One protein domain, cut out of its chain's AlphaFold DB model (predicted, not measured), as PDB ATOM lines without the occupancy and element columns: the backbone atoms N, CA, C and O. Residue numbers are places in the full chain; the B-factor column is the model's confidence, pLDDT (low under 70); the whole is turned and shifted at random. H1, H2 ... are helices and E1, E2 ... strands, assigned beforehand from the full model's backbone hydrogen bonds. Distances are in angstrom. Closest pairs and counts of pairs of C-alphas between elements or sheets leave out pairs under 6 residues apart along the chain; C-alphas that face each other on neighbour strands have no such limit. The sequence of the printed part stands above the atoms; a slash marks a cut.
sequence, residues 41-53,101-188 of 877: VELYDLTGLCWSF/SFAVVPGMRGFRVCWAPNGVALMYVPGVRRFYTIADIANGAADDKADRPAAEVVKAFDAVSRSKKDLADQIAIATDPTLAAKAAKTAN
ATOM      1  N   VAL A  41     123.302  19.772 -32.481       81.12
ATOM      2  CA  VAL A  41     123.555  20.491 -31.225       81.12
ATOM      3  C   VAL A  41     125.042  20.802 -31.109       81.12
ATOM      4  O   VAL A  41     125.391  21.958 -30.899       81.12
ATOM      5  N   GLU A  42     125.905  19.807 -31.345       82.69
ATOM      6  CA  GLU A  42     127.369  19.955 -31.367       82.69
ATOM      7  C   GLU A  42     127.794  21.083 -32.327       82.69
ATOM      8  O   GLU A  42     128.600  21.943 -31.967       82.69
ATOM      9  N   LEU A  43     127.198  21.138 -33.524       83.94
ATOM     10  CA  LEU A  43     127.476  22.183 -34.513       83.94
ATOM     11  C   LEU A  43     126.951  23.564 -34.084       83.94
ATOM     12  O   LEU A  43     127.642  24.568 -34.274       83.94
ATOM     13  N   TYR A  44     125.762  23.631 -33.477       83.69
ATOM     14  CA  TYR A  44     125.165  24.881 -32.988       83.69
ATOM     15  C   TYR A  44     125.863  25.431 -31.727       83.69
ATOM     16  O   TYR A  44     125.932  26.647 -31.530       83.69
ATOM     17  N   ASP A  45     126.418  24.565 -30.880       78.31
ATOM     18  CA  ASP A  45     127.274  24.950 -29.751       78.31
ATOM     19  C   ASP A  45     128.653  25.428 -30.223       78.31
ATOM     20  O   ASP A  45     129.171  26.406 -29.685       78.31
ATOM     21  N   LEU A  46     129.212  24.810 -31.271       76.94
ATOM     22  CA  LEU A  46     130.501  25.197 -31.850       76.94
ATOM     23  C   LEU A  46     130.443  26.504 -32.662       76.94
ATOM     24  O   LEU A  46     131.392  27.284 -32.629       76.94
ATOM     25  N   THR A  47     129.362  26.738 -33.414       79.50
ATOM     26  CA  THR A  47     129.316  27.790 -34.458       79.50
ATOM     27  C   THR A  47     128.143  28.763 -34.359       79.50
ATOM     28  O   THR A  47     128.151  29.790 -35.035       79.50
ATOM     29  N   GLY A  48     127.109  28.444 -33.573       80.88
ATOM     30  CA  GLY A  48     125.824  29.148 -33.604       80.88
ATOM     31  C   GLY A  48     124.977  28.887 -34.859       80.88
ATOM     32  O   GLY A  48     123.884  29.443 -34.964       80.88
ATOM     33  N   LEU A  49     125.437  28.052 -35.798       84.38
ATOM     34  CA  LEU A  49     124.718  27.735 -37.032       84.38
ATOM     35  C   LEU A  49     123.707  26.605 -36.822       84.38
ATOM     36  O   LEU A  49     124.001  25.571 -36.224       84.38
ATOM     37  N   CYS A  50     122.519  26.792 -37.382       87.62
ATOM     38  CA  CYS A  50     121.508  25.759 -37.575       87.62
ATOM     39  C   CYS A  50     120.682  26.115 -38.821       87.62
ATOM     40  O   CYS A  50     120.649  27.278 -39.214       87.62
ATOM     41  N   TRP A  51     120.033  25.140 -39.459       89.12
ATOM     42  CA  TRP A  51     119.324  25.344 -40.734       89.12
ATOM     43  C   TRP A  51     117.829  25.056 -40.605       89.12
ATOM     44  O   TRP A  51     117.427  24.205 -39.803       89.12
ATOM     45  N   SER A  52     117.001  25.717 -41.418       84.75
ATOM     46  CA  SER A  52     115.532  25.665 -41.308       84.75
ATOM     47  C   SER A  52     114.945  24.247 -41.406       84.75
ATOM     48  O   SER A  52     113.954  23.947 -40.736       84.75
ATOM     49  N   PHE A  53     115.606  23.316 -42.111       84.06
ATOM     50  CA  PHE A  53     115.193  21.905 -42.155       84.06
ATOM     51  C   PHE A  53     115.262  21.193 -40.787       84.06
ATOM     52  O   PHE A  53     114.498  20.255 -40.547       84.06
ATOM     53  N   SER A 101     120.433  28.773 -46.128       88.31
ATOM     54  CA  SER A 101     121.567  28.429 -46.993       88.31
ATOM     55  C   SER A 101     121.846  26.920 -47.017       88.31
ATOM     56  O   SER A 101     122.876  26.433 -46.540       88.31
ATOM     57  N   PHE A 102     120.888  26.162 -47.544       92.31
ATOM     58  CA  PHE A 102     121.005  24.729 -47.789       92.31
ATOM     59  C   PHE A 102     120.279  24.321 -49.080       92.31
ATOM     60  O   PHE A 102     119.442  25.047 -49.612       92.31
ATOM     61  N   ALA A 103     120.588  23.130 -49.586       86.50
ATOM     62  CA  ALA A 103     119.958  22.553 -50.765       86.50
ATOM     63  C   ALA A 103     119.703  21.052 -50.583       86.50
ATOM     64  O   ALA A 103     120.440  20.344 -49.891       86.50
ATOM     65  N   VAL A 104     118.643  20.556 -51.223       86.06
ATOM     66  CA  VAL A 104     118.384  19.120 -51.375       86.06
ATOM     67  C   VAL A 104     119.371  18.546 -52.381       86.06
ATOM     68  O   VAL A 104     119.555  19.120 -53.449       86.06
ATOM     69  N   VAL A 105     119.971  17.400 -52.065       79.69
ATOM     70  CA  VAL A 105     120.840  16.688 -53.006       79.69
ATOM     71  C   VAL A 105     119.981  15.819 -53.940       79.69
ATOM     72  O   VAL A 105     119.270  14.938 -53.442       79.69
ATOM     73  N   PRO A 106     120.003  16.038 -55.272       69.06
ATOM     74  CA  PRO A 106     119.268  15.202 -56.223       69.06
ATOM     75  C   PRO A 106     119.684  13.728 -56.115       69.06
ATOM     76  O   PRO A 106     120.850  13.424 -55.880       69.06
ATOM     77  N   GLY A 107     118.728  12.803 -56.228       66.75
ATOM     78  CA  GLY A 107     118.969  11.357 -56.081       66.75
ATOM     79  C   GLY A 107     119.264  10.860 -54.652       66.75
ATOM     80  O   GLY A 107     119.179   9.660 -54.395       66.75
ATOM     81  N   MET A 108     119.543  11.745 -53.687       72.06
ATOM     82  CA  MET A 108     119.928  11.369 -52.320       72.06
ATOM     83  C   MET A 108     118.873  11.798 -51.288       72.06
ATOM     84  O   MET A 108     118.898  12.893 -50.714       72.06
ATOM     85  N   ARG A 109     117.913  10.905 -51.018       73.19
ATOM     86  CA  ARG A 109     116.768  11.177 -50.133       73.19
ATOM     87  C   ARG A 109     117.213  11.600 -48.726       73.19
ATOM     88  O   ARG A 109     117.769  10.819 -47.967       73.19
ATOM     89  N   GLY A 110     116.876  12.834 -48.351       75.00
ATOM     90  CA  GLY A 110     117.124  13.383 -47.011       75.00
ATOM     91  C   GLY A 110     118.523  13.968 -46.788       75.00
ATOM     92  O   GLY A 110     118.717  14.638 -45.777       75.00
ATOM     93  N   PHE A 111     119.458  13.790 -47.725       84.75
ATOM     94  CA  PHE A 111     120.755  14.469 -47.693       84.75
ATOM     95  C   PHE A 111     120.579  15.957 -48.003       84.75
ATOM     96  O   PHE A 111     119.724  16.332 -48.819       84.75
ATOM     97  N   ARG A 112     121.360  16.810 -47.336       88.88
ATOM     98  CA  ARG A 112     121.349  18.266 -47.547       88.88
ATOM     99  C   ARG A 112     122.772  18.795 -47.607       88.88
ATOM    100  O   ARG A 112     123.538  18.551 -46.680       88.88
ATOM    101  N   VAL A 113     123.096  19.572 -48.635       90.81
ATOM    102  CA  VAL A 113     124.305  20.406 -48.608       90.81
ATOM    103  C   VAL A 113     123.951  21.720 -47.933       90.81
ATOM    104  O   VAL A 113     122.926  22.313 -48.254       90.81
ATOM    105  N   CYS A 114     124.774  22.145 -46.988       91.94
ATOM    106  CA  CYS A 114     124.551  23.286 -46.110       91.94
ATOM    107  C   CYS A 114     125.785  24.191 -46.181       91.94
ATOM    108  O   CYS A 114     126.906  23.701 -46.046       91.94
ATOM    109  N   TRP A 115     125.605  25.495 -46.385       92.69
ATOM    110  CA  TRP A 115     126.710  26.457 -46.419       92.69
ATOM    111  C   TRP A 115     126.450  27.661 -45.519       92.69
ATOM    112  O   TRP A 115     125.311  27.952 -45.153       92.69
ATOM    113  N   ALA A 116     127.516  28.354 -45.136       88.69
ATOM    114  CA  ALA A 116     127.472  29.618 -44.401       88.69
ATOM    115  C   ALA A 116     128.789  30.392 -44.628       88.69
ATOM    116  O   ALA A 116     129.775  29.789 -45.061       88.69
ATOM    117  N   PRO A 117     128.845  31.706 -44.348       84.94
ATOM    118  CA  PRO A 117     130.066  32.492 -44.510       84.94
ATOM    119  C   PRO A 117     131.278  31.910 -43.768       84.94
ATOM    120  O   PRO A 117     131.141  31.207 -42.768       84.94
ATOM    121  N   ASN A 118     132.472  32.311 -44.210       82.62
ATOM    122  CA  ASN A 118     133.775  31.911 -43.667       82.62
ATOM    123  C   ASN A 118     134.214  30.468 -43.989       82.62
ATOM    124  O   ASN A 118     134.979  29.874 -43.231       82.62
ATOM    125  N   GLY A 119     133.784  29.923 -45.132       78.38
ATOM    126  CA  GLY A 119     134.214  28.601 -45.600       78.38
ATOM    127  C   GLY A 119     133.434  27.442 -44.983       78.38
ATOM    128  O   GLY A 119     133.970  26.345 -44.846       78.38
ATOM    129  N   VAL A 120     132.174  27.657 -44.592       86.69
ATOM    130  CA  VAL A 120     131.302  26.556 -44.165       86.69
ATOM    131  C   VAL A 120     130.670  25.923 -45.394       86.69
ATOM    132  O   VAL A 120     129.844  26.545 -46.059       86.69
ATOM    133  N   ALA A 121     131.036  24.673 -45.658       89.75
ATOM    134  CA  ALA A 121     130.444  23.823 -46.683       89.75
ATOM    135  C   ALA A 121     130.344  22.390 -46.123       89.75
ATOM    136  O   ALA A 121     131.350  21.695 -45.980       89.75
ATOM    137  N   LEU A 122     129.132  21.977 -45.740       90.56
ATOM    138  CA  LEU A 122     128.857  20.764 -44.962       90.56
ATOM    139  C   LEU A 122     127.786  19.891 -45.630       90.56
ATOM    140  O   LEU A 122     126.798  20.404 -46.152       90.56
ATOM    141  N   MET A 123     127.934  18.568 -45.561       88.75
ATOM    142  CA  MET A 123     126.882  17.610 -45.918       88.75
ATOM    143  C   MET A 123     126.190  17.109 -44.654       88.75
ATOM    144  O   MET A 123     126.832  16.522 -43.785       88.75
ATOM    145  N   TYR A 124     124.874  17.274 -44.578       89.56
ATOM    146  CA  TYR A 124     124.032  16.590 -43.606       89.56
ATOM    147  C   TYR A 124     123.663  15.192 -44.118       89.56
ATOM    148  O   TYR A 124     123.001  15.054 -45.154       89.56
ATOM    149  N   VAL A 125     124.058  14.164 -43.367       84.56
ATOM    150  CA  VAL A 125     123.802  12.750 -43.671       84.56
ATOM    151  C   VAL A 125     122.665  12.239 -42.771       84.56
ATOM    152  O   VAL A 125     122.836  12.141 -41.551       84.56
ATOM    153  N   PRO A 126     121.485  11.890 -43.323       79.81
ATOM    154  CA  PRO A 126     120.283  11.624 -42.529       79.81
ATOM    155  C   PRO A 126     120.343  10.327 -41.707       79.81
ATOM    156  O   PRO A 126     119.726  10.274 -40.643       79.81
ATOM    157  N   GLY A 127     121.092   9.310 -42.156       73.44
ATOM    158  CA  GLY A 127     121.244   8.025 -41.450       73.44
ATOM    159  C   GLY A 127     121.982   8.135 -40.108       73.44
ATOM    160  O   GLY A 127     121.688   7.395 -39.170       73.44
ATOM    161  N   VAL A 128     122.884   9.113 -39.985       76.25
ATOM    162  CA  VAL A 128     123.607   9.462 -38.741       76.25
ATOM    163  C   VAL A 128     123.098  10.727 -38.064       76.25
ATOM    164  O   VAL A 128     123.408  10.935 -36.894       76.25
ATOM    165  N   ARG A 129     122.320  11.555 -38.772       82.06
ATOM    166  CA  ARG A 129     121.909  12.907 -38.348       82.06
ATOM    167  C   ARG A 129     123.096  13.815 -38.014       82.06
ATOM    168  O   ARG A 129     123.037  14.600 -37.067       82.06
ATOM    169  N   ARG A 130     124.170  13.695 -38.796       86.12
ATOM    170  CA  ARG A 130     125.414  14.447 -38.613       86.12
ATOM    171  C   ARG A 130     125.814  15.236 -39.848       86.12
ATOM    172  O   ARG A 130     125.480  14.861 -40.972       86.12
ATOM    173  N   PHE A 131     126.527  16.322 -39.595       88.56
ATOM    174  CA  PHE A 131     127.146  17.212 -40.561       88.56
ATOM    175  C   PHE A 131     128.626  16.854 -40.710       88.56
ATOM    176  O   PHE A 131     129.328  16.710 -39.710       88.56
ATOM    177  N   TYR A 132     129.091  16.746 -41.951       85.56
ATOM    178  CA  TYR A 132     130.466  16.393 -42.312       85.56
ATOM    179  C   TYR A 132     131.035  17.425 -43.282       85.56
ATOM    180  O   TYR A 132     130.303  17.930 -44.137       85.56
ATOM    181  N   THR A 133     132.332  17.714 -43.195       85.88
ATOM    182  CA  THR A 133     133.024  18.477 -44.245       85.88
ATOM    183  C   THR A 133     133.220  17.613 -45.495       85.88
ATOM    184  O   THR A 133     133.167  16.384 -45.433       85.88
ATOM    185  N   ILE A 134     133.508  18.234 -46.642       78.38
ATOM    186  CA  ILE A 134     133.858  17.503 -47.877       78.38
ATOM    187  C   ILE A 134     135.076  16.595 -47.649       78.38
ATOM    188  O   ILE A 134     135.108  15.471 -48.144       78.38
ATOM    189  N   ALA A 135     136.052  17.058 -46.861       75.94
ATOM    190  CA  ALA A 135     137.240  16.286 -46.510       75.94
ATOM    191  C   ALA A 135     136.895  15.053 -45.657       75.94
ATOM    192  O   ALA A 135     137.425  13.974 -45.909       75.94
ATOM    193  N   ASP A 136     135.978  15.175 -44.693       77.62
ATOM    194  CA  ASP A 136     135.509  14.032 -43.899       77.62
ATOM    195  C   ASP A 136     134.839  12.974 -44.792       77.62
ATOM    196  O   ASP A 136     135.149  11.785 -44.692       77.62
ATOM    197  N   ILE A 137     133.967  13.405 -45.712       75.69
ATOM    198  CA  ILE A 137     133.281  12.515 -46.664       75.69
ATOM    199  C   ILE A 137     134.298  11.829 -47.578       75.69
ATOM    200  O   ILE A 137     134.260  10.613 -47.707       75.69
ATOM    201  N   ALA A 138     135.235  12.579 -48.168       74.31
ATOM    202  CA  ALA A 138     136.267  12.037 -49.055       74.31
ATOM    203  C   ALA A 138     137.191  11.017 -48.357       74.31
ATOM    204  O   ALA A 138     137.735  10.133 -49.017       74.31
ATOM    205  N   ASN A 139     137.334  11.110 -47.031       73.50
ATOM    206  CA  ASN A 139     138.056  10.149 -46.194       73.50
ATOM    207  C   ASN A 139     137.190   8.960 -45.715       73.50
ATOM    208  O   ASN A 139     137.665   8.149 -44.920       73.50
ATOM    209  N   GLY A 140     135.938   8.844 -46.173       67.50
ATOM    210  CA  GLY A 140     135.029   7.735 -45.859       67.50
ATOM    211  C   GLY A 140     134.263   7.864 -44.536       67.50
ATOM    212  O   GLY A 140     133.604   6.916 -44.118       67.50
ATOM    213  N   ALA A 141     134.291   9.025 -43.864       67.00
ATOM    214  CA  ALA A 141     133.634   9.219 -42.561       67.00
ATOM    215  C   ALA A 141     132.102   9.025 -42.579       67.00
ATOM    216  O   ALA A 141     131.486   8.814 -41.533       67.00
ATOM    217  N   ALA A 142     131.489   9.116 -43.762       60.28
ATOM    218  CA  ALA A 142     130.056   8.932 -43.967       60.28
ATOM    219  C   ALA A 142     129.667   7.501 -44.403       60.28
ATOM    220  O   ALA A 142     128.492   7.152 -44.287       60.28
ATOM    221  N   ASP A 143     130.613   6.678 -44.877       60.34
ATOM    222  CA  ASP A 143     130.325   5.463 -45.662       60.34
ATOM    223  C   ASP A 143     129.471   4.433 -44.906       60.34
ATOM    224  O   ASP A 143     128.443   3.994 -45.417       60.34
ATOM    225  N   ASP A 144     129.830   4.112 -43.656       52.97
ATOM    226  CA  ASP A 144     129.193   3.052 -42.849       52.97
ATOM    227  C   ASP A 144     127.679   3.256 -42.594       52.97
ATOM    228  O   ASP A 144     127.019   2.350 -42.077       52.97
ATOM    229  N   LYS A 145     127.131   4.454 -42.865       51.12
ATOM    230  CA  LYS A 145     125.729   4.829 -42.572       51.12
ATOM    231  C   LYS A 145     125.094   5.816 -43.570       51.12
ATOM    232  O   LYS A 145     124.018   6.356 -43.292       51.12
ATOM    233  N   ALA A 146     125.748   6.089 -44.698       54.94
ATOM    234  CA  ALA A 146     125.173   6.851 -45.809       54.94
ATOM    235  C   ALA A 146     124.480   5.953 -46.851       54.94
ATOM    236  O   ALA A 146     123.791   6.481 -47.725       54.94
ATOM    237  N   ASP A 147     124.680   4.631 -46.773       61.00
ATOM    238  CA  ASP A 147     124.254   3.618 -47.755       61.00
ATOM    239  C   ASP A 147     124.693   3.931 -49.206       61.00
ATOM    240  O   ASP A 147     124.113   3.429 -50.167       61.00
ATOM    241  N   ARG A 148     125.730   4.767 -49.371       65.69
ATOM    242  CA  ARG A 148     126.348   5.159 -50.647       65.69
ATOM    243  C   ARG A 148     127.849   5.408 -50.459       65.69
ATOM    244  O   ARG A 148     128.229   5.910 -49.401       65.69
ATOM    245  N   PRO A 149     128.693   5.111 -51.462       70.38
ATOM    246  CA  PRO A 149     130.134   5.335 -51.378       70.38
ATOM    247  C   PRO A 149     130.483   6.831 -51.387       70.38
ATOM    248  O   PRO A 149     129.919   7.604 -52.165       70.38
ATOM    249  N   ALA A 150     131.489   7.226 -50.602       68.56
ATOM    250  CA  ALA A 150     132.026   8.585 -50.504       68.56
ATOM    251  C   ALA A 150     132.162   9.324 -51.847       68.56
ATOM    252  O   ALA A 150     131.812  10.500 -51.946       68.56
ATOM    253  N   ALA A 151     132.629   8.638 -52.895       72.56
ATOM    254  CA  ALA A 151     132.808   9.215 -54.227       72.56
ATOM    255  C   ALA A 151     131.492   9.715 -54.861       72.56
ATOM    256  O   ALA A 151     131.488  10.764 -55.507       72.56
ATOM    257  N   GLU A 152     130.368   9.021 -54.649       72.94
ATOM    258  CA  GLU A 152     129.045   9.495 -55.080       72.94
ATOM    259  C   GLU A 152     128.598  10.707 -54.266       72.94
ATOM    260  O   GLU A 152     128.105  11.680 -54.836       72.94
ATOM    261  N   VAL A 153     128.808  10.677 -52.947       72.12
ATOM    262  CA  VAL A 153     128.422  11.771 -52.043       72.12
ATOM    263  C   VAL A 153     129.183  13.057 -52.387       72.12
ATOM    264  O   VAL A 153     128.574  14.125 -52.445       72.12
ATOM    265  N   VAL A 154     130.486  12.961 -52.686       78.56
ATOM    266  CA  VAL A 154     131.311  14.090 -53.158       78.56
ATOM    267  C   VAL A 154     130.861  14.560 -54.545       78.56
ATOM    268  O   VAL A 154     130.619  15.751 -54.724       78.56
ATOM    269  N   LYS A 155     130.639  13.653 -55.508       80.00
ATOM    270  CA  LYS A 155     130.137  14.014 -56.850       80.00
ATOM    271  C   LYS A 155     128.781  14.732 -56.786       80.00
ATOM    272  O   LYS A 155     128.539  15.669 -57.547       80.00
ATOM    273  N   ALA A 156     127.902  14.315 -55.877       77.50
ATOM    274  CA  ALA A 156     126.606  14.945 -55.657       77.50
ATOM    275  C   ALA A 156     126.735  16.308 -54.947       77.50
ATOM    276  O   ALA A 156     126.021  17.248 -55.297       77.50
ATOM    277  N   PHE A 157     127.684  16.452 -54.016       81.12
ATOM    278  CA  PHE A 157     128.049  17.736 -53.407       81.12
ATOM    279  C   PHE A 157     128.540  18.741 -54.467       81.12
ATOM    280  O   PHE A 157     128.055  19.875 -54.528       81.12
ATOM    281  N   ASP A 158     129.429  18.302 -55.363       82.00
ATOM    282  CA  ASP A 158     129.948  19.101 -56.480       82.00
ATOM    283  C   ASP A 158     128.865  19.467 -57.508       82.00
ATOM    284  O   ASP A 158     128.888  20.550 -58.091       82.00
ATOM    285  N   ALA A 159     127.881  18.597 -57.743       80.38
ATOM    286  CA  ALA A 159     126.750  18.925 -58.612       80.38
ATOM    287  C   ALA A 159     125.896  20.072 -58.032       80.38
ATOM    288  O   ALA A 159     125.466  20.968 -58.767       80.38
ATOM    289  N   VAL A 160     125.697  20.096 -56.708       81.56
ATOM    290  CA  VAL A 160     125.005  21.202 -56.031       81.56
ATOM    291  C   VAL A 160     125.854  22.481 -56.064       81.56
ATOM    292  O   VAL A 160     125.309  23.555 -56.312       81.56
ATOM    293  N   SER A 161     127.184  22.400 -55.919       82.31
ATOM    294  CA  SER A 161     128.048  23.593 -55.993       82.31
ATOM    295  C   SER A 161     127.998  24.295 -57.352       82.31
ATOM    296  O   SER A 161     127.926  25.522 -57.408       82.31
ATOM    297  N   ARG A 162     127.910  23.538 -58.454       80.81
ATOM    298  CA  ARG A 162     127.754  24.098 -59.811       80.81
ATOM    299  C   ARG A 162     126.447  24.871 -60.018       80.81
ATOM    300  O   ARG A 162     126.399  25.731 -60.892       80.81
ATOM    301  N   SER A 163     125.403  24.578 -59.239       77.50
ATOM    302  CA  SER A 163     124.090  25.243 -59.329       77.50
ATOM    303  C   SER A 163     123.852  26.307 -58.249       77.50
ATOM    304  O   SER A 163     122.937  27.121 -58.387       77.50
ATOM    305  N   LYS A 164     124.673  26.351 -57.192       84.44
ATOM    306  CA  LYS A 164     124.581  27.335 -56.103       84.44
ATOM    307  C   LYS A 164     125.921  28.051 -55.914       84.44
ATOM    308  O   LYS A 164     126.830  27.550 -55.259       84.44
ATOM    309  N   LYS A 165     126.015  29.263 -56.471       84.38
ATOM    310  CA  LYS A 165     127.232  30.089 -56.461       84.38
ATOM    311  C   LYS A 165     127.786  30.335 -55.054       84.38
ATOM    312  O   LYS A 165     128.976  30.147 -54.839       84.38
ATOM    313  N   ASP A 166     126.929  30.681 -54.099       85.12
ATOM    314  CA  ASP A 166     127.347  30.961 -52.720       85.12
ATOM    315  C   ASP A 166     128.033  29.753 -52.068       85.12
ATOM    316  O   ASP A 166     129.017  29.908 -51.347       85.12
ATOM    317  N   LEU A 167     127.545  28.542 -52.364       87.75
ATOM    318  CA  LEU A 167     128.163  27.289 -51.944       87.75
ATOM    319  C   LEU A 167     129.525  27.099 -52.628       87.75
ATOM    320  O   LEU A 167     130.487  26.776 -51.939       87.75
ATOM    321  N   ALA A 168     129.639  27.334 -53.940       84.44
ATOM    322  CA  ALA A 168     130.924  27.270 -54.646       84.44
ATOM    323  C   ALA A 168     131.970  28.234 -54.051       84.44
ATOM    324  O   ALA A 168     133.115  27.833 -53.830       84.44
ATOM    325  N   ASP A 169     131.565  29.459 -53.707       86.38
ATOM    326  CA  ASP A 169     132.434  30.446 -53.058       86.38
ATOM    327  C   ASP A 169     132.883  29.969 -51.657       86.38
ATOM    328  O   ASP A 169     134.058  30.110 -51.306       86.38
ATOM    329  N   GLN A 170     132.008  29.326 -50.866       88.81
ATOM    330  CA  GLN A 170     132.417  28.738 -49.576       88.81
ATOM    331  C   GLN A 170     133.316  27.505 -49.730       88.81
ATOM    332  O   GLN A 170     134.229  27.333 -48.925       88.81
ATOM    333  N   ILE A 171     133.116  26.674 -50.758       84.75
ATOM    334  CA  ILE A 171     134.003  25.535 -51.056       84.75
ATOM    335  C   ILE A 171     135.403  26.029 -51.416       84.75
ATOM    336  O   ILE A 171     136.383  25.489 -50.905       84.75
ATOM    337  N   ALA A 172     135.514  27.072 -52.242       84.25
ATOM    338  CA  ALA A 172     136.803  27.666 -52.594       84.25
ATOM    339  C   ALA A 172     137.551  28.186 -51.349       84.25
ATOM    340  O   ALA A 172     138.752  27.964 -51.212       84.25
ATOM    341  N   ILE A 173     136.835  28.803 -50.401       83.44
ATOM    342  CA  ILE A 173     137.406  29.226 -49.112       83.44
ATOM    343  C   ILE A 173     137.785  28.025 -48.230       83.44
ATOM    344  O   ILE A 173     138.830  28.064 -47.590       83.44
ATOM    345  N   ALA A 174     136.965  26.971 -48.182       80.56
ATOM    346  CA  ALA A 174     137.184  25.791 -47.338       80.56
ATOM    347  C   ALA A 174     138.334  24.889 -47.824       80.56
ATOM    348  O   ALA A 174     138.974  24.215 -47.019       80.56
ATOM    349  N   THR A 175     138.576  24.855 -49.138       79.56
ATOM    350  CA  THR A 175     139.562  23.969 -49.782       79.56
ATOM    351  C   THR A 175     140.937  24.607 -49.983       79.56
ATOM    352  O   THR A 175     141.925  23.877 -50.031       79.56
ATOM    353  N   ASP A 176     141.037  25.939 -50.048       80.19
ATOM    354  CA  ASP A 176     142.317  26.658 -50.026       80.19
ATOM    355  C   ASP A 176     142.747  26.936 -48.568       80.19
ATOM    356  O   ASP A 176     142.111  27.745 -47.884       80.19
ATOM    357  N   PRO A 177     143.857  26.350 -48.070       76.19
ATOM    358  CA  PRO A 177     144.305  26.549 -46.689       76.19
ATOM    359  C   PRO A 177     144.614  28.009 -46.326       76.19
ATOM    360  O   PRO A 177     144.531  28.391 -45.156       76.19
ATOM    361  N   THR A 178     144.980  28.842 -47.302       77.75
ATOM    362  CA  THR A 178     145.296  30.260 -47.093       77.75
ATOM    363  C   THR A 178     144.033  31.112 -46.981       77.75
ATOM    364  O   THR A 178     143.971  32.002 -46.123       77.75
ATOM    365  N   LEU A 179     143.000  30.806 -47.775       79.12
ATOM    366  CA  LEU A 179     141.687  31.445 -47.669       79.12
ATOM    367  C   LEU A 179     140.956  30.980 -46.409       79.12
ATOM    368  O   LEU A 179     140.452  31.833 -45.678       79.12
ATOM    369  N   ALA A 180     140.998  29.684 -46.086       76.00
ATOM    370  CA  ALA A 180     140.462  29.128 -44.844       76.00
ATOM    371  C   ALA A 180     141.083  29.807 -43.611       76.00
ATOM    372  O   ALA A 180     140.363  30.305 -42.746       76.00
ATOM    373  N   ALA A 181     142.415  29.934 -43.558       74.94
ATOM    374  CA  ALA A 181     143.107  30.608 -42.455       74.94
ATOM    375  C   ALA A 181     142.807  32.121 -42.371       74.94
ATOM    376  O   ALA A 181     142.848  32.706 -41.283       74.94
ATOM    377  N   LYS A 182     142.503  32.780 -43.498       78.56
ATOM    378  CA  LYS A 182     142.074  34.188 -43.526       78.56
ATOM    379  C   LYS A 182     140.623  34.345 -43.060       78.56
ATOM    380  O   LYS A 182     140.336  35.259 -42.290       78.56
ATOM    381  N   ALA A 183     139.731  33.462 -43.503       79.25
ATOM    382  CA  ALA A 183     138.324  33.429 -43.116       79.25
ATOM    383  C   ALA A 183     138.157  33.114 -41.622       79.25
ATOM    384  O   ALA A 183     137.436  33.826 -40.926       79.25
ATOM    385  N   ALA A 184     138.915  32.141 -41.111       75.94
ATOM    386  CA  ALA A 184     138.979  31.794 -39.696       75.94
ATOM    387  C   ALA A 184     139.286  33.008 -38.807       75.94
ATOM    388  O   ALA A 184     138.516  33.329 -37.907       75.94
ATOM    389  N   LYS A 185     140.340  33.773 -39.123       77.25
ATOM    390  CA  LYS A 185     140.710  34.996 -38.378       77.25
ATOM    391  C   LYS A 185     139.618  36.070 -38.341       77.25
ATOM    392  O   LYS A 185     139.634  36.907 -37.441       77.25
ATOM    393  N   THR A 186     138.706  36.075 -39.311       75.88
ATOM    394  CA  THR A 186     137.537  36.965 -39.330       75.88
ATOM    395  C   THR A 186     136.405  36.383 -38.486       75.88
ATOM    396  O   THR A 186     135.879  37.071 -37.614       75.88
ATOM    397  N   ALA A 187     136.071  35.107 -38.693       74.94
ATOM    398  CA  ALA A 187     134.990  34.414 -37.996       74.94
ATOM    399  C   ALA A 187     135.223  34.319 -36.479       74.94
ATOM    400  O   ALA A 187     134.325  34.582 -35.683       74.94
ATOM    401  N   ASN A 188     136.459  34.023 -36.080       76.06
ATOM    402  CA  ASN A 188     136.871  33.834 -34.688       76.06
ATOM    403  C   ASN A 188     137.053  35.166 -33.926       76.06
ATOM    404  O   ASN A 188     137.354  35.157 -32.735       76.06
TER     405      ASN A 188
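AT A GLANCE: This is residues 41 to 53 and 101 to 188 of the 877 residues of the protein "Hypothetical protein" of Micromonas pusilla (UniProt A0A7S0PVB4). A twisted sheet of four strands has one face covered by two helices, H4 and H5, which meet at a corner, with the short H2 over the same face at E4. H6 turns away from the end of H5 clear of the sheet, H3 is off the sheet near the end of E3, and H1 only grazes the sheet. The printed part has 101 residues with six named helices and four named strands, in the order H1 E1 E2 E3 E4 H2 H3 H4 H5 H6; the sheet's order is E1 - E2 - E3 - E4, antiparallel throughout, and the class is mixed, helices and strands. The whole is compact, with a radius of gyration of the C-alphas of 13.0 A and spans of 37 by 28 by 25 A.

IN THESE COORDINATES: The strands are E1, residues 102 to 104, E2, residues 112 to 116, 13.3 A long, E3, residues 120 to 125, 15.7 A, and E4, residues 130 to 133. E3 begins at C-alpha 120 (131.302, 26.556, -44.165). The helices are H4, residues 150 to 163, 20.5 A, H5, residues 165 to 175, 15.3 A, H6, residues 177 to 187, 15.0 A, H1, residues 41 to 47, H2, residues 134 to 138, and H3, residues 143 to 146. H1 begins at C-alpha 41 (123.555, 20.491, -31.225), and H6 ends at C-alpha 187 (134.990, 34.414, -37.996).

HOW THE PARTS SIT: The strands form a meander, each the antiparallel neighbour of the one before, and each successive pair is a hairpin. N 103 and O 113 are 2.8 A apart between E1 and E2, N 114 and O 122 2.8 A between E2 and E3, and N 123 and O 132 2.8 A between E3 and E4, each within hydrogen-bond range. H4 and H5 on one face make two layers, helices over a sheet. H4 runs slantwise to the strands, at 51 degrees to E3 on the local plane, at a height over the sheet of 10.1 A; the C-alphas of Val 113 and Phe 157, the closest of E2 and H4, are 6.6 A apart. H5 runs across the strands, at 77 degrees to E2 on the local plane and a height of 8.0 A; its closest C-alphas to E3 are Ile 171 and Ala 121, 5.9 A. H4 and H5 touch only at the corner, closest at C-alphas 161 and 168, 4.9 A, at a steep tilt of 47 degrees, opposite ways. H2, on the same face, touches residues 150 to 154 of H4 alone, closest at C-alphas 137 and 150, 5.6 A. H5 and H6 touch only at the corner, closest at C-alphas 173 and 179, 5.0 A, about perpendicular but only just, at 70.2 degrees. H3 is not on the sheet; its closest C-alpha to E3 is Ala 146, 6.4 A from Val 125. Every O i to N i+4 pair is within hydrogen-bond range in H1, H2, H5 and H6, and 9 of 10 in H4; H3 is too short for such a pair.

THE WHOLE: The two C-alphas farthest apart, those of Asp 147 and Thr 186, are 36.9 A apart. Residues 54 to 100 are not printed, and C-alphas 53 and 101 are 10.3 A apart across this cut. Of the links that are printed whole, E1 to E2 is short and the others are tight. The mean pLDDT of the printed part is 79.3, with residues 106 to 107, 140 to 148 and 150 under 70.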